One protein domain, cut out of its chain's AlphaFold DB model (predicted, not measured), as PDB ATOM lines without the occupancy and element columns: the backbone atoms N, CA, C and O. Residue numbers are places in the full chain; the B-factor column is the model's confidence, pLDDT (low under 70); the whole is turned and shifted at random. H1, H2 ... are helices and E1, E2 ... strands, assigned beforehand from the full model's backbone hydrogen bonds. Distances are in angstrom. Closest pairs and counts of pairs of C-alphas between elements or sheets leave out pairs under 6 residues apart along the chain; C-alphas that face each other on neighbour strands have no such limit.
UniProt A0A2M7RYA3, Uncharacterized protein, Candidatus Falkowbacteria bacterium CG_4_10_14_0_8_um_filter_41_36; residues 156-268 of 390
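Overview. This is residues 156 to 268 of the 390 residues of an uncharacterized protein of Candidatus Falkowbacteria bacterium CG_4_10_14_0_8_um_filter_41_36 (UniProt A0A2M7RYA3). The model is an elongated shape of two parts: a small three-stranded sheet of E1, E3 and E2 with the short helices H1 and H2 over one face, and beyond the end of E3 a small lobe of helix H3, the loop of residues 247 to 265 and short strand E4. Long loops make up much of both parts, and under half of the residues, 47 of 113, are in named elements. The printed part has 113 residues, with three named helices and four named strands in the order E1 E2 H1 H2 E3 H3 E4; the sheet's order is E1, E3, E2, antiparallel throughout, and the class is mixed, helices and strands. It is only just compact, close to loose, with a radius of gyration of the C-alphas of 15.7 A and spans of 52 by 27 by 26 A.

Along the chain. After residues 156 to 173, with no named element, E1 takes residues 174 to 179, 17.0 A long, starting at C-alpha 174 (-39.810, -14.900, -29.944). E2 is residues 194 to 196, H1 is 198 to 205, 10.5 A, and H2 is 207 to 216, 14.1 A. E3 is residues 229 to 234, 16.3 A, and H3 is 236 to 246, 15.7 A. E4, residues 266 to 268, ends at C-alpha 268 (-50.106, 6.342, -25.127).

Arrangement. E3 is the inner strand. E1 and E3 are antiparallel at 148 degrees, with N 176 and O 232 2.7 A apart, within hydrogen-bond range. E3 and E2 are antiparallel at 125 degrees, with N 196 and O 231 at 2.8 A. H1 and H2 lie on the same face of the sheet, forming two layers, helices on one face of a sheet. H1, at a height of 8.6 A over the sheet, runs across the strands; its closest C-alphas to E3 are Glu 198 and Cys 231, 5.7 A. H2, at a height of 10.2 A, runs slantwise to the strands, at 50 degrees to E3 on the local plane. H1 and H2 are close but not clearly touching, about perpendicular at 76 degrees; their closest C-alphas, Ile 202 and Trp 210, are 6.0 A apart. H3 is not on the sheet; its closest C-alphas to E4 are Cys 246 and Cys 268, 5.2 A. Every O i to N i+4 pair is within hydrogen-bond range in H1 and H2, and 6 of 7 in H3.

Size, cuts and confidence. The two C-alphas farthest apart, those of Ile 222 and Gly 248, are 53.2 A from each other. The printed part has no cut. The links E1 to E2, H2 to E3 and H3 to E4 are long. The mean pLDDT of the printed part is 71.7, and 43 residues are under 70, among them 156 to 163, 219 to 227 and 259 to 267.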
ATOM      1  N   LEU A 156     -60.709 -24.465 -39.847       45.12
ATOM      2  CA  LEU A 156     -61.769 -25.136 -39.095       45.12
ATOM      3  C   LEU A 156     -61.153 -26.259 -38.251       45.12
ATOM      4  O   LEU A 156     -61.732 -27.331 -38.086       45.12
ATOM      5  N   GLU A 157     -59.958 -26.011 -37.727       41.12
ATOM      6  CA  GLU A 157     -59.578 -26.547 -36.446       41.12
ATOM      7  C   GLU A 157     -60.220 -25.579 -35.458       41.12
ATOM      8  O   GLU A 157     -59.834 -24.417 -35.353       41.12
ATOM      9  N   VAL A 158     -61.263 -26.034 -34.763       44.81
ATOM     10  CA  VAL A 158     -61.642 -25.411 -33.494       44.81
ATOM     11  C   VAL A 158     -60.526 -25.762 -32.509       44.81
ATOM     12  O   VAL A 158     -60.719 -26.531 -31.570       44.81
ATOM     13  N   ASP A 159     -59.334 -25.239 -32.768       40.88
ATOM     14  CA  ASP A 159     -58.358 -25.002 -31.739       40.88
ATOM     15  C   ASP A 159     -58.891 -23.807 -30.978       40.88
ATOM     16  O   ASP A 159     -59.156 -22.741 -31.531       40.88
ATOM     17  N   ASN A 160     -59.180 -24.089 -29.714       52.44
ATOM     18  CA  ASN A 160     -59.643 -23.184 -28.681       52.44
ATOM     19  C   ASN A 160     -59.350 -21.706 -29.043       52.44
ATOM     20  O   ASN A 160     -58.172 -21.391 -29.246       52.44
ATOM     21  N   PRO A 161     -60.360 -20.805 -29.095       52.91
ATOM     22  CA  PRO A 161     -60.257 -19.407 -29.560       52.91
ATOM     23  C   PRO A 161     -59.350 -18.519 -28.683       52.91
ATOM     24  O   PRO A 161     -59.447 -17.304 -28.664       52.91
ATOM     25  N   PHE A 162     -58.437 -19.127 -27.942       57.00
ATOM     26  CA  PHE A 162     -57.451 -18.519 -27.079       57.00
ATOM     27  C   PHE A 162     -56.013 -18.673 -27.605       57.00
ATOM     28  O   PHE A 162     -55.126 -18.087 -26.993       57.00
ATOM     29  N   PHE A 163     -55.738 -19.429 -28.684       66.94
ATOM     30  CA  PHE A 163     -54.374 -19.650 -29.211       66.94
ATOM     31  C   PHE A 163     -54.127 -19.136 -30.638       66.94
ATOM     32  O   PHE A 163     -54.679 -19.667 -31.591       66.94
ATOM     33  N   ALA A 164     -53.214 -18.185 -30.831       73.12
ATOM     34  CA  ALA A 164     -52.750 -17.812 -32.166       73.12
ATOM     35  C   ALA A 164     -51.992 -18.968 -32.841       73.12
ATOM     36  O   ALA A 164     -51.030 -19.499 -32.277       73.12
ATOM     37  N   SER A 165     -52.382 -19.298 -34.075       73.94
ATOM     38  CA  SER A 165     -51.651 -20.253 -34.909       73.94
ATOM     39  C   SER A 165     -50.254 -19.728 -35.241       73.94
ATOM     40  O   SER A 165     -50.059 -18.533 -35.501       73.94
ATOM     41  N   LYS A 166     -49.289 -20.651 -35.303       76.31
ATOM     42  CA  LYS A 166     -47.911 -20.417 -35.759       76.31
ATOM     43  C   LYS A 166     -47.841 -19.563 -37.028       76.31
ATOM     44  O   LYS A 166     -47.009 -18.659 -37.108       76.31
ATOM     45  N   ASP A 167     -48.689 -19.854 -38.011       77.94
ATOM     46  CA  ASP A 167     -48.583 -19.269 -39.352       77.94
ATOM     47  C   ASP A 167     -49.039 -17.807 -39.405       77.94
ATOM     48  O   ASP A 167     -48.675 -17.064 -40.318       77.94
ATOM     49  N   SER A 168     -49.794 -17.368 -38.395       75.75
ATOM     50  CA  SER A 168     -50.257 -15.984 -38.270       75.75
ATOM     51  C   SER A 168     -49.235 -15.072 -37.583       75.75
ATOM     52  O   SER A 168     -49.405 -13.853 -37.576       75.75
ATOM     53  N   LEU A 169     -48.169 -15.631 -37.000       76.88
ATOM     54  CA  LEU A 169     -47.215 -14.866 -36.204       76.88
ATOM     55  C   LEU A 169     -46.242 -14.051 -37.073       76.88
ATOM     56  O   LEU A 169     -45.736 -14.535 -38.091       76.88
ATOM     57  N   PRO A 170     -45.874 -12.828 -36.644       80.44
ATOM     58  CA  PRO A 170     -44.747 -12.105 -37.218       80.44
ATOM     59  C   PRO A 170     -43.470 -12.960 -37.219       80.44
ATOM     60  O   PRO A 170     -43.186 -13.675 -36.259       80.44
ATOM     61  N   LYS A 171     -42.650 -12.857 -38.271       84.50
ATOM     62  CA  LYS A 171     -41.430 -13.680 -38.424       84.50
ATOM     63  C   LYS A 171     -40.396 -13.487 -37.311       84.50
ATOM     64  O   LYS A 171     -39.563 -14.358 -37.094       84.50
ATOM     65  N   ASP A 172     -40.421 -12.340 -36.642       85.50
ATOM     66  CA  ASP A 172     -39.538 -11.996 -35.528       85.50
ATOM     67  C   ASP A 172     -40.105 -12.415 -34.161       85.50
ATOM     68  O   ASP A 172     -39.557 -12.027 -33.128       85.50
ATOM     69  N   THR A 173     -41.198 -13.186 -34.141       84.38
ATOM     70  CA  THR A 173     -41.833 -13.622 -32.898       84.38
ATOM     71  C   THR A 173     -40.915 -14.553 -32.113       84.38
ATOM     72  O   THR A 173     -40.578 -15.661 -32.532       84.38
ATOM     73  N   GLN A 174     -40.533 -14.113 -30.922       85.94
ATOM     74  CA  GLN A 174     -39.810 -14.900 -29.944       85.94
ATOM     75  C   GLN A 174     -40.807 -15.688 -29.099       85.94
ATOM     76  O   GLN A 174     -41.562 -15.113 -28.314       85.94
ATOM     77  N   LEU A 175     -40.782 -17.012 -29.261       86.88
ATOM     78  CA  LEU A 175     -41.573 -17.927 -28.442       86.88
ATOM     79  C   LEU A 175     -40.913 -18.188 -27.081       86.88
ATOM     80  O   LEU A 175     -39.700 -18.385 -26.981       86.88
ATOM     81  N   GLY A 176     -41.718 -18.243 -26.040       85.12
ATOM     82  CA  GLY A 176     -41.356 -18.572 -24.673       85.12
ATOM     83  C   GLY A 176     -42.458 -19.408 -24.042       85.12
ATOM     84  O   GLY A 176     -43.384 -19.860 -24.713       85.12
ATOM     85  N   SER A 177     -42.353 -19.623 -22.739       82.06
ATOM     86  CA  SER A 177     -43.351 -20.385 -22.007       82.06
ATOM     87  C   SER A 177     -43.520 -19.843 -20.604       82.06
ATOM     88  O   SER A 177     -42.526 -19.464 -19.981       82.06
ATOM     89  N   THR A 178     -44.745 -19.862 -20.094       79.38
ATOM     90  CA  THR A 178     -45.040 -19.450 -18.722       79.38
ATOM     91  C   THR A 178     -45.935 -20.466 -18.023       79.38
ATOM     92  O   THR A 178     -46.718 -21.164 -18.671       79.38
ATOM     93  N   CYS A 179     -45.801 -20.553 -16.703       79.12
ATOM     94  CA  CYS A 179     -46.696 -21.322 -15.848       79.12
ATOM     95  C   CYS A 179     -47.718 -20.353 -15.251       79.12
ATOM     96  O   CYS A 179     -47.322 -19.345 -14.663       79.12
ATOM     97  N   VAL A 180     -49.012 -20.643 -15.385       71.12
ATOM     98  CA  VAL A 180     -50.081 -19.829 -14.779       71.12
ATOM     99  C   VAL A 180     -51.090 -20.707 -14.055       71.12
ATOM    100  O   VAL A 180     -51.463 -21.783 -14.515       71.12
ATOM    101  N   ASP A 181     -51.572 -20.208 -12.922       57.44
ATOM    102  CA  ASP A 181     -52.410 -20.976 -11.995       57.44
ATOM    103  C   ASP A 181     -53.907 -20.948 -12.381       57.44
ATOM    104  O   ASP A 181     -54.724 -21.682 -11.822       57.44
ATOM    105  N   SER A 182     -54.292 -20.118 -13.361       56.91
ATOM    106  CA  SER A 182     -55.683 -19.881 -13.789       56.91
ATOM    107  C   SER A 182     -55.866 -20.032 -15.308       56.91
ATOM    108  O   SER A 182     -54.910 -20.288 -16.029       56.91
ATOM    109  N   GLU A 183     -57.103 -19.939 -15.805       58.56
ATOM    110  CA  GLU A 183     -57.438 -19.989 -17.247       58.56
ATOM    111  C   GLU A 183     -56.992 -18.747 -18.041       58.56
ATOM    112  O   GLU A 183     -57.241 -18.654 -19.236       58.56
ATOM    113  N   GLY A 184     -56.314 -17.790 -17.404       56.00
ATOM    114  CA  GLY A 184     -55.750 -16.644 -18.105       56.00
ATOM    115  C   GLY A 184     -54.451 -17.038 -18.792       56.00
ATOM    116  O   GLY A 184     -53.490 -17.366 -18.104       56.00
ATOM    117  N   GLY A 185     -54.433 -17.015 -20.124       66.56
ATOM    118  CA  GLY A 185     -53.249 -17.300 -20.936       66.56
ATOM    119  C   GLY A 185     -52.085 -16.317 -20.724       66.56
ATOM    120  O   GLY A 185     -51.925 -15.675 -19.684       66.56
ATOM    121  N   CYS A 186     -51.249 -16.165 -21.744       70.19
ATOM    122  CA  CYS A 186     -49.984 -15.431 -21.671       70.19
ATOM    123  C   CYS A 186     -50.125 -13.919 -21.351       70.19
ATOM    124  O   CYS A 186     -49.171 -13.286 -20.886       70.19
ATOM    125  N   SER A 187     -51.331 -13.358 -21.495       58.56
ATOM    126  CA  SER A 187     -51.674 -11.949 -21.240       58.56
ATOM    127  C   SER A 187     -51.427 -11.460 -19.806       58.56
ATOM    128  O   SER A 187     -51.274 -10.260 -19.597       58.56
ATOM    129  N   LEU A 188     -51.372 -12.351 -18.811       51.62
ATOM    130  CA  LEU A 188     -51.242 -11.961 -17.396       51.62
ATOM    131  C   LEU A 188     -49.793 -11.780 -16.919       51.62
ATOM    132  O   LEU A 188     -49.571 -11.382 -15.776       51.62
ATOM    133  N   THR A 189     -48.803 -12.069 -17.764       49.69
ATOM    134  CA  THR A 189     -47.387 -12.051 -17.369       49.69
ATOM    135  C   THR A 189     -46.616 -10.897 -18.006       49.69
ATOM    136  O   THR A 189     -47.064 -10.262 -18.964       49.69
ATOM    137  N   ASP A 190     -45.486 -10.531 -17.402       50.66
ATOM    138  CA  ASP A 190     -44.606  -9.482 -17.910       50.66
ATOM    139  C   ASP A 190     -43.400 -10.128 -18.608       50.66
ATOM    140  O   ASP A 190     -42.676 -10.877 -17.944       50.66
ATOM    141  N   PRO A 191     -43.150  -9.878 -19.913       52.84
ATOM    142  CA  PRO A 191     -43.856  -8.988 -20.855       52.84
ATOM    143  C   PRO A 191     -45.115  -9.604 -21.520       52.84
ATOM    144  O   PRO A 191     -45.233 -10.830 -21.581       52.84
ATOM    145  N   PRO A 192     -46.039  -8.767 -22.056       53.44
ATOM    146  CA  PRO A 192     -47.276  -9.233 -22.681       53.44
ATOM    147  C   PRO A 192     -46.952 -10.113 -23.881       53.44
ATOM    148  O   PRO A 192     -46.074  -9.806 -24.692       53.44
ATOM    149  N   THR A 193     -47.636 -11.244 -23.948       62.72
ATOM    150  CA  THR A 193     -47.347 -12.268 -24.934       62.72
ATOM    151  C   THR A 193     -48.636 -12.839 -25.486       62.72
ATOM    152  O   THR A 193     -49.627 -13.011 -24.777       62.72
ATOM    153  N   ILE A 194     -48.600 -13.122 -26.783       71.81
ATOM    154  CA  ILE A 194     -49.642 -13.855 -27.485       71.81
ATOM    155  C   ILE A 194     -49.684 -15.238 -26.875       71.81
ATOM    156  O   ILE A 194     -48.636 -15.869 -26.753       71.81
ATOM    157  N   THR A 195     -50.862 -15.724 -26.528       75.44
ATOM    158  CA  THR A 195     -51.020 -17.149 -26.283       75.44
ATOM    159  C   THR A 195     -50.941 -17.856 -27.634       75.44
ATOM    160  O   THR A 195     -51.775 -17.622 -28.501       75.44
ATOM    161  N   VAL A 196     -49.900 -18.652 -27.850       78.94
ATOM    162  CA  VAL A 196     -49.610 -19.336 -29.117       78.94
ATOM    163  C   VAL A 196     -49.949 -20.815 -28.978       78.94
ATOM    164  O   VAL A 196     -49.841 -21.381 -27.891       78.94
ATOM    165  N   GLU A 197     -50.354 -21.441 -30.075       81.50
ATOM    166  CA  GLU A 197     -50.576 -22.883 -30.147       81.50
ATOM    167  C   GLU A 197     -49.354 -23.687 -29.644       81.50
ATOM    168  O   GLU A 197     -48.194 -23.340 -29.895       81.50
ATOM    169  N   GLU A 198     -49.607 -24.783 -28.919       80.81
ATOM    170  CA  GLU A 198     -48.561 -25.593 -28.275       80.81
ATOM    171  C   GLU A 198     -47.568 -26.169 -29.302       80.81
ATOM    172  O   GLU A 198     -46.372 -26.280 -29.014       80.81
ATOM    173  N   THR A 199     -48.030 -26.449 -30.527       83.25
ATOM    174  CA  THR A 199     -47.220 -26.975 -31.639       83.25
ATOM    175  C   THR A 199     -46.038 -26.071 -31.992       83.25
ATOM    176  O   THR A 199     -44.932 -26.573 -32.200       83.25
ATOM    177  N   ALA A 200     -46.215 -24.746 -31.960       85.81
ATOM    178  CA  ALA A 200     -45.151 -23.786 -32.247       85.81
ATOM    179  C   ALA A 200     -44.004 -23.882 -31.226       85.81
ATOM    180  O   ALA A 200     -42.820 -23.806 -31.570       85.81
ATOM    181  N   CYS A 201     -44.344 -24.073 -29.949       86.69
ATOM    182  CA  CYS A 201     -43.350 -24.264 -28.901       86.69
ATOM    183  C   CYS A 201     -42.745 -25.672 -28.911       86.69
ATOM    184  O   CYS A 201     -41.550 -25.804 -28.647       86.69
ATOM    185  N   ILE A 202     -43.520 -26.704 -29.247       87.06
ATOM    186  CA  ILE A 202     -43.001 -28.068 -29.420       87.06
ATOM    187  C   ILE A 202     -41.961 -28.102 -30.545       87.06
ATOM    188  O   ILE A 202     -40.901 -28.695 -30.365       87.06
ATOM    189  N   GLU A 203     -42.199 -27.423 -31.667       87.62
ATOM    190  CA  GLU A 203     -41.226 -27.325 -32.760       87.62
ATOM    191  C   GLU A 203     -39.955 -26.577 -32.335       87.62
ATOM    192  O   GLU A 203     -38.846 -26.979 -32.688       87.62
ATOM    193  N   LYS A 204     -40.097 -25.509 -31.537       88.44
ATOM    194  CA  LYS A 204     -38.953 -24.723 -31.059       88.44
ATOM    195  C   LYS A 204     -38.109 -25.452 -30.014       88.44
ATOM    196  O   LYS A 204     -36.881 -25.399 -30.076       88.44
ATOM    197  N   PHE A 205     -38.750 -26.021 -28.997       87.06
ATOM    198  CA  PHE A 205     -38.072 -26.585 -27.827       87.06
ATOM    199  C   PHE A 205     -37.839 -28.097 -27.955       87.06
ATOM    200  O   PHE A 205     -36.929 -28.623 -27.320       87.06
ATOM    201  N   GLY A 206     -38.605 -28.783 -28.803       90.06
ATOM    202  CA  GLY A 206     -38.645 -30.238 -28.917       90.06
ATOM    203  C   GLY A 206     -39.631 -30.867 -27.927       90.06
ATOM    204  O   GLY A 206     -39.793 -30.392 -26.803       90.06
ATOM    205  N   GLU A 207     -40.264 -31.976 -28.324       88.81
ATOM    206  CA  GLU A 207     -41.296 -32.669 -27.529       88.81
ATOM    207  C   GLU A 207     -40.833 -33.028 -26.111       88.81
ATOM    208  O   GLU A 207     -41.567 -32.841 -25.142       88.81
ATOM    209  N   THR A 208     -39.600 -33.523 -25.970       86.38
ATOM    210  CA  THR A 208     -39.060 -33.963 -24.675       86.38
ATOM    211  C   THR A 208     -38.849 -32.797 -23.712       86.38
ATOM    212  O   THR A 208     -39.254 -32.861 -22.554       86.38
ATOM    213  N   GLU A 209     -38.235 -31.714 -24.185       88.38
ATOM    214  CA  GLU A 209     -37.986 -30.513 -23.383       88.38
ATOM    215  C   GLU A 209     -39.297 -29.801 -23.036       88.38
ATOM    216  O   GLU A 209     -39.489 -29.345 -21.909       88.38
ATOM    217  N   TRP A 210     -40.235 -29.759 -23.983       86.56
ATOM    218  CA  TRP A 210     -41.565 -29.215 -23.747       86.56
ATOM    219  C   TRP A 210     -42.336 -30.017 -22.689       86.56
ATOM    220  O   TRP A 210     -42.887 -29.440 -21.748       86.56
ATOM    221  N   GLY A 211     -42.282 -31.351 -22.759       83.19
ATOM    222  CA  GLY A 211     -42.829 -32.239 -21.730       83.19
ATOM    223  C   GLY A 211     -42.205 -32.011 -20.347       83.19
ATOM    224  O   GLY A 211     -42.927 -31.948 -19.349       83.19
ATOM    225  N   ASN A 212     -40.886 -31.799 -20.279       84.19
ATOM    226  CA  ASN A 212     -40.192 -31.481 -19.027       84.19
ATOM    227  C   ASN A 212     -40.639 -30.137 -18.439       84.19
ATOM    228  O   ASN A 212     -40.875 -30.044 -17.235       84.19
ATOM    229  N   ARG A 213     -40.801 -29.101 -19.273       84.25
ATOM    230  CA  ARG A 213     -41.322 -27.785 -18.852       84.25
ATOM    231  C   ARG A 213     -42.741 -27.887 -18.317       84.25
ATOM    232  O   ARG A 213     -43.064 -27.280 -17.298       84.25
ATOM    233  N   LYS A 214     -43.568 -28.693 -18.981       82.88
ATOM    234  CA  LYS A 214     -44.957 -28.932 -18.593       82.88
ATOM    235  C   LYS A 214     -45.006 -29.581 -17.212       82.88
ATOM    236  O   LYS A 214     -45.712 -29.100 -16.333       82.88
ATOM    237  N   LEU A 215     -44.166 -30.588 -16.982       78.69
ATOM    238  CA  LEU A 215     -44.019 -31.221 -15.673       78.69
ATOM    239  C   LEU A 215     -43.462 -30.256 -14.610       78.69
ATOM    240  O   LEU A 215     -43.934 -30.261 -13.474       78.69
ATOM    241  N   ALA A 216     -42.507 -29.395 -14.976       81.31
ATOM    242  CA  ALA A 216     -41.920 -28.409 -14.070       81.31
ATOM    243  C   ALA A 216     -42.947 -27.384 -13.557       81.31
ATOM    244  O   ALA A 216     -42.875 -27.005 -12.389       81.31
ATOM    245  N   CYS A 217     -43.939 -26.998 -14.372       78.12
ATOM    246  CA  CYS A 217     -45.020 -26.110 -13.926       78.12
ATOM    247  C   CYS A 217     -45.888 -26.702 -12.804       78.12
ATOM    248  O   CYS A 217     -46.533 -25.946 -12.084       78.12
ATOM    249  N   CYS A 218     -45.906 -28.026 -12.618       72.00
ATOM    250  CA  CYS A 218     -46.637 -28.652 -11.513       72.00
ATOM    251  C   CYS A 218     -45.863 -28.660 -10.179       72.00
ATOM    252  O   CYS A 218     -46.458 -28.946  -9.135       72.00
ATOM    253  N   GLY A 219     -44.552 -28.382 -10.174       67.50
ATOM    254  CA  GLY A 219     -43.714 -28.522  -8.976       67.50
ATOM    255  C   GLY A 219     -43.863 -29.899  -8.297       67.50
ATOM    256  O   GLY A 219     -43.921 -30.928  -8.964       67.50
ATOM    257  N   SER A 220     -43.940 -29.926  -6.958       57.31
ATOM    258  CA  SER A 220     -44.205 -31.139  -6.148       57.31
ATOM    259  C   SER A 220     -45.692 -31.348  -5.810       57.31
ATOM    260  O   SER A 220     -46.029 -32.170  -4.956       57.31
ATOM    261  N   SER A 221     -46.592 -30.574  -6.418       57.53
ATOM    262  CA  SER A 221     -47.994 -30.491  -6.007       57.53
ATOM    263  C   SER A 221     -48.818 -31.648  -6.578       57.53
ATOM    264  O   SER A 221     -49.082 -31.713  -7.776       57.53
ATOM    265  N   ILE A 222     -49.300 -32.535  -5.701       57.12
ATOM    266  CA  ILE A 222     -50.117 -33.715  -6.057       57.12
ATOM    267  C   ILE A 222     -51.509 -33.358  -6.623       57.12
ATOM    268  O   ILE A 222     -52.215 -34.219  -7.137       57.12
ATOM    269  N   LEU A 223     -51.898 -32.082  -6.530       56.06
ATOM    270  CA  LEU A 223     -53.177 -31.526  -6.984       56.06
ATOM    271  C   LEU A 223     -53.121 -30.940  -8.409       56.06
ATOM    272  O   LEU A 223     -54.055 -30.258  -8.818       56.06
ATOM    273  N   CYS A 224     -52.045 -31.164  -9.169       62.50
ATOM    274  CA  CYS A 224     -51.922 -30.653 -10.536       62.50
ATOM    275  C   CYS A 224     -52.845 -31.432 -11.494       62.50
ATOM    276  O   CYS A 224     -52.429 -32.398 -12.127       62.50
ATOM    277  N   VAL A 225     -54.123 -31.042 -11.579       54.16
ATOM    278  CA  VAL A 225     -55.119 -31.726 -12.432       54.16
ATOM    279  C   VAL A 225     -54.849 -31.484 -13.931       54.16
ATOM    280  O   VAL A 225     -55.270 -32.276 -14.765       54.16
ATOM    281  N   ALA A 226     -54.067 -30.454 -14.274       57.38
ATOM    282  CA  ALA A 226     -53.395 -30.301 -15.564       57.38
ATOM    283  C   ALA A 226     -52.251 -29.271 -15.436       57.38
ATOM    284  O   ALA A 226     -52.497 -28.181 -14.914       57.38
ATOM    285  N   PRO A 227     -51.021 -29.549 -15.906       56.25
ATOM    286  CA  PRO A 227     -49.984 -28.525 -16.025       56.25
ATOM    287  C   PRO A 227     -50.411 -27.457 -17.035       56.25
ATOM    288  O   PRO A 227     -50.417 -27.699 -18.244       56.25
ATOM    289  N   LYS A 228     -50.750 -26.265 -16.539       71.50
ATOM    290  CA  LYS A 228     -51.099 -25.092 -17.351       71.50
ATOM    291  C   LYS A 228     -49.826 -24.356 -17.793       71.50
ATOM    292  O   LYS A 228     -49.601 -23.201 -17.439       71.50
ATOM    293  N   LEU A 229     -48.955 -25.073 -18.511       79.81
ATOM    294  CA  LEU A 229     -47.858 -24.464 -19.264       79.81
ATOM    295  C   LEU A 229     -48.449 -23.867 -20.539       79.81
ATOM    296  O   LEU A 229     -49.056 -24.591 -21.326       79.81
ATOM    297  N   TRP A 230     -48.231 -22.576 -20.756       81.62
ATOM    298  CA  TRP A 230     -48.684 -21.892 -21.963       81.62
ATOM    299  C   TRP A 230     -47.503 -21.530 -22.851       81.62
ATOM    300  O   TRP A 230     -46.455 -21.100 -22.360       81.62
ATOM    301  N   CYS A 231     -47.683 -21.711 -24.158       84.44
ATOM    302  CA  CYS A 231     -46.762 -21.218 -25.172       84.44
ATOM    303  C   CYS A 231     -47.067 -19.744 -25.442       84.44
ATOM    304  O   CYS A 231     -48.210 -19.379 -25.702       84.44
ATOM    305  N   CYS A 232     -46.046 -18.899 -25.347       83.38
ATOM    306  CA  CYS A 232     -46.191 -17.449 -25.345       83.38
ATOM    307  C   CYS A 232     -45.324 -16.812 -26.436       83.38
ATOM    308  O   CYS A 232     -44.168 -17.196 -26.577       83.38
ATOM    309  N   GLY A 233     -45.827 -15.832 -27.189       81.62
ATOM    310  CA  GLY A 233     -45.091 -15.163 -28.273       81.62
ATOM    311  C   GLY A 233     -44.948 -13.652 -28.082       81.62
ATOM    312  O   GLY A 233     -45.914 -12.984 -27.724       81.62
ATOM    313  N   SER A 234     -43.764 -13.091 -28.353       79.94
ATOM    314  CA  SER A 234     -43.522 -11.633 -28.386       79.94
ATOM    315  C   SER A 234     -42.792 -11.211 -29.664       79.94
ATOM    316  O   SER A 234     -41.847 -11.871 -30.077       79.94
ATOM    317  N   SER A 235     -43.201 -10.112 -30.301       82.19
ATOM    318  CA  SER A 235     -42.637  -9.610 -31.567       82.19
ATOM    319  C   SER A 235     -42.258  -8.134 -31.431       82.19
ATOM    320  O   SER A 235     -43.047  -7.310 -30.963       82.19
ATOM    321  N   ALA A 236     -41.042  -7.787 -31.858       82.19
ATOM    322  CA  ALA A 236     -40.571  -6.404 -31.866       82.19
ATOM    323  C   ALA A 236     -41.275  -5.576 -32.953       82.19
ATOM    324  O   ALA A 236     -41.554  -4.392 -32.753       82.19
ATOM    325  N   THR A 237     -41.595  -6.207 -34.083       82.31
ATOM    326  CA  THR A 237     -42.359  -5.628 -35.192       82.31
ATOM    327  C   THR A 237     -43.759  -5.247 -34.731       82.31
ATOM    328  O   THR A 237     -44.205  -4.129 -34.984       82.31
ATOM    329  N   ASP A 238     -44.433  -6.143 -34.012       77.81
ATOM    330  CA  ASP A 238     -45.769  -5.889 -33.475       77.81
ATOM    331  C   ASP A 238     -45.756  -4.793 -32.395       77.81
ATOM    332  O   ASP A 238     -46.554  -3.857 -32.446       77.81
ATOM    333  N   LYS A 239     -44.757  -4.815 -31.501       78.00
ATOM    334  CA  LYS A 239     -44.534  -3.739 -30.525       78.00
ATOM    335  C   LYS A 239     -44.299  -2.380 -31.190       78.00
ATOM    336  O   LYS A 239     -44.837  -1.378 -30.734       78.00
ATOM    337  N   THR A 240     -43.526  -2.341 -32.275       82.81
ATOM    338  CA  THR A 240     -43.255  -1.098 -33.015       82.81
ATOM    339  C   THR A 240     -44.526  -0.551 -33.657       82.81
ATOM    340  O   THR A 240     -44.767   0.646 -33.565       82.81
ATOM    341  N   LYS A 241     -45.377  -1.411 -34.233       80.56
ATOM    342  CA  LYS A 241     -46.691  -1.000 -34.756       80.56
ATOM    343  C   LYS A 241     -47.573  -0.382 -33.667       80.56
ATOM    344  O   LYS A 241     -48.252   0.609 -33.922       80.56
ATOM    345  N   ASN A 242     -47.538  -0.947 -32.460       76.75
ATOM    346  CA  ASN A 242     -48.273  -0.412 -31.320       76.75
ATOM    347  C   ASN A 242     -47.702   0.938 -30.835       76.75
ATOM    348  O   ASN A 242     -48.446   1.874 -30.564       76.75
ATOM    349  N   ASP A 243     -46.375   1.087 -30.792       81.25
ATOM    350  CA  ASP A 243     -45.735   2.369 -30.467       81.25
ATOM    351  C   ASP A 243     -46.002   3.438 -31.540       81.25
ATOM    352  O   ASP A 243     -46.281   4.591 -31.210       81.25
ATOM    353  N   ASP A 244     -45.963   3.059 -32.819       84.25
ATOM    354  CA  ASP A 244     -46.225   3.942 -33.957       84.25
ATOM    355  C   ASP A 244     -47.631   4.539 -33.913       84.25
ATOM    356  O   ASP A 244     -47.804   5.706 -34.261       84.25
ATOM    357  N   TRP A 245     -48.617   3.782 -33.421       78.69
ATOM    358  CA  TRP A 245     -49.969   4.290 -33.198       78.69
ATOM    359  C   TRP A 245     -49.984   5.518 -32.285       78.69
ATOM    360  O   TRP A 245     -50.706   6.476 -32.554       78.69
ATOM    361  N   CYS A 246     -49.164   5.524 -31.237       77.50
ATOM    362  CA  CYS A 246     -49.130   6.609 -30.265       77.50
ATOM    363  C   CYS A 246     -48.370   7.853 -30.750       77.50
ATOM    364  O   CYS A 246     -48.485   8.913 -30.130       77.50
ATOM    365  N   LYS A 247     -47.603   7.775 -31.847       87.00
ATOM    366  CA  LYS A 247     -46.831   8.917 -32.358       87.00
ATOM    367  C   LYS A 247     -47.751  10.068 -32.766       87.00
ATOM    368  O   LYS A 247     -48.612   9.923 -33.625       87.00
ATOM    369  N   GLY A 248     -47.537  11.237 -32.160       79.56
ATOM    370  CA  GLY A 248     -48.327  12.443 -32.436       79.56
ATOM    371  C   GLY A 248     -49.741  12.433 -31.847       79.56
ATOM    372  O   GLY A 248     -50.485  13.378 -32.090       79.56
ATOM    373  N   ARG A 249     -50.107  11.401 -31.072       74.62
ATOM    374  CA  ARG A 249     -51.383  11.329 -30.349       74.62
ATOM    375  C   ARG A 249     -51.228  11.814 -28.911       74.62
ATOM    376  O   ARG A 249     -50.125  11.854 -28.366       74.62
ATOM    377  N   GLU A 250     -52.348  12.201 -28.312       70.06
ATOM    378  CA  GLU A 250     -52.388  12.705 -26.942       70.06
ATOM    379  C   GLU A 250     -52.008  11.626 -25.922       70.06
ATOM    380  O   GLU A 250     -52.339  10.443 -26.064       70.06
ATOM    381  N   ASN A 251     -51.319  12.052 -24.863       68.94
ATOM    382  CA  ASN A 251     -50.986  11.169 -23.757       68.94
ATOM    383  C   ASN A 251     -52.271  10.706 -23.056       68.94
ATOM    384  O   ASN A 251     -53.158  11.502 -22.756       68.94
ATOM    385  N   GLY A 252     -52.345   9.412 -22.768       60.00
ATOM    386  CA  GLY A 252     -53.491   8.766 -22.153       60.00
ATOM    387  C   GLY A 252     -54.483   8.127 -23.135       60.00
ATOM    388  O   GLY A 252     -55.352   7.370 -22.706       60.00
ATOM    389  N   LEU A 253     -54.360   8.358 -24.443       67.06
ATOM    390  CA  LEU A 253     -55.185   7.624 -25.404       67.06
ATOM    391  C   LEU A 253     -54.943   6.111 -25.269       67.06
ATOM    392  O   LEU A 253     -53.807   5.696 -25.051       67.06
ATOM    393  N   ALA A 254     -55.983   5.292 -25.416       67.44
ATOM    394  CA  ALA A 254     -55.824   3.843 -25.437       67.44
ATOM    395  C   ALA A 254     -54.872   3.409 -26.565       67.44
ATOM    396  O   ALA A 254     -54.909   3.936 -27.687       67.44
ATOM    397  N   CYS A 255     -54.022   2.427 -26.269       72.25
ATOM    398  CA  CYS A 255     -53.214   1.791 -27.300       72.25
ATOM    399  C   CYS A 255     -54.085   1.025 -28.298       72.25
ATOM    400  O   CYS A 255     -55.173   0.549 -27.968       72.25
ATOM    401  N   ARG A 256     -53.581   0.878 -29.527       73.00
ATOM    402  CA  ARG A 256     -54.256   0.090 -30.557       73.00
ATOM    403  C   ARG A 256     -54.026  -1.400 -30.284       73.00
ATOM    404  O   ARG A 256     -52.885  -1.773 -30.014       73.00
ATOM    405  N   PRO A 257     -55.061  -2.252 -30.381       69.19
ATOM    406  CA  PRO A 257     -54.869  -3.691 -30.286       69.19
ATOM    407  C   PRO A 257     -53.957  -4.179 -31.417       69.19
ATOM    408  O   PRO A 257     -54.090  -3.798 -32.582       69.19
ATOM    409  N   THR A 258     -53.008  -5.025 -31.049       70.19
ATOM    410  CA  THR A 258     -52.049  -5.707 -31.919       70.19
ATOM    411  C   THR A 258     -51.945  -7.157 -31.462       70.19
ATOM    412  O   THR A 258     -52.495  -7.503 -30.421       70.19
ATOM    413  N   MET A 259     -51.246  -8.024 -32.198       68.44
ATOM    414  CA  MET A 259     -51.223  -9.444 -31.834       68.44
ATOM    415  C   MET A 259     -50.647  -9.641 -30.425       68.44
ATOM    416  O   MET A 259     -51.254 -10.320 -29.608       68.44
ATOM    417  N   THR A 260     -49.520  -8.990 -30.115       64.88
ATOM    418  CA  THR A 260     -48.790  -9.097 -28.835       64.88
ATOM    419  C   THR A 260     -49.301  -8.173 -27.731       64.88
ATOM    420  O   THR A 260     -48.813  -8.264 -26.602       64.88
ATOM    421  N   SER A 261     -50.250  -7.280 -28.023       61.03
ATOM    422  CA  SER A 261     -50.830  -6.395 -27.013       61.03
ATOM    423  C   SER A 261     -52.176  -6.923 -26.536       61.03
ATOM    424  O   SER A 261     -53.019  -7.355 -27.314       61.03
ATOM    425  N   SER A 262     -52.382  -6.907 -25.224       54.38
ATOM    426  CA  SER A 262     -53.670  -7.269 -24.641       54.38
ATOM    427  C   SER A 262     -54.663  -6.120 -24.800       54.38
ATOM    428  O   SER A 262     -54.300  -4.950 -24.635       54.38
ATOM    429  N   ILE A 263     -55.922  -6.458 -25.076       49.09
ATOM    430  CA  ILE A 263     -57.025  -5.498 -25.175       49.09
ATOM    431  C   ILE A 263     -57.133  -4.720 -23.852       49.09
ATOM    432  O   ILE A 263     -57.056  -5.296 -22.772       49.09
ATOM    433  N   GLY A 264     -57.255  -3.394 -23.933       51.00
ATOM    434  CA  GLY A 264     -57.543  -2.534 -22.778       51.00
ATOM    435  C   GLY A 264     -56.395  -2.265 -21.796       51.00
ATOM    436  O   GLY A 264     -56.559  -1.442 -20.900       51.00
ATOM    437  N   MET A 265     -55.216  -2.871 -21.975       54.75
ATOM    438  CA  MET A 265     -54.142  -2.842 -20.968       54.75
ATOM    439  C   MET A 265     -52.991  -1.863 -21.255       54.75
ATOM    440  O   MET A 265     -51.894  -2.041 -20.716       54.75
ATOM    441  N   GLY A 266     -53.183  -0.841 -22.091       65.62
ATOM    442  CA  GLY A 266     -52.128   0.138 -22.352       65.62
ATOM    443  C   GLY A 266     -52.614   1.506 -22.818       65.62
ATOM    444  O   GLY A 266     -53.685   1.637 -23.409       65.62
ATOM    445  N   TYR A 267     -51.776   2.511 -22.581       68.81
ATOM    446  CA  TYR A 267     -52.022   3.919 -22.881       68.81
ATOM    447  C   TYR A 267     -50.846   4.542 -23.644       68.81
ATOM    448  O   TYR A 267     -49.687   4.159 -23.484       68.81
ATOM    449  N   CYS A 268     -51.126   5.559 -24.451       72.69
ATOM    450  CA  CYS A 268     -50.106   6.342 -25.127       72.69
ATOM    451  C   CYS A 268     -49.405   7.285 -24.144       72.69
ATOM    452  O   CYS A 268     -50.046   8.040 -23.420       72.69
TER     453      CYS A 268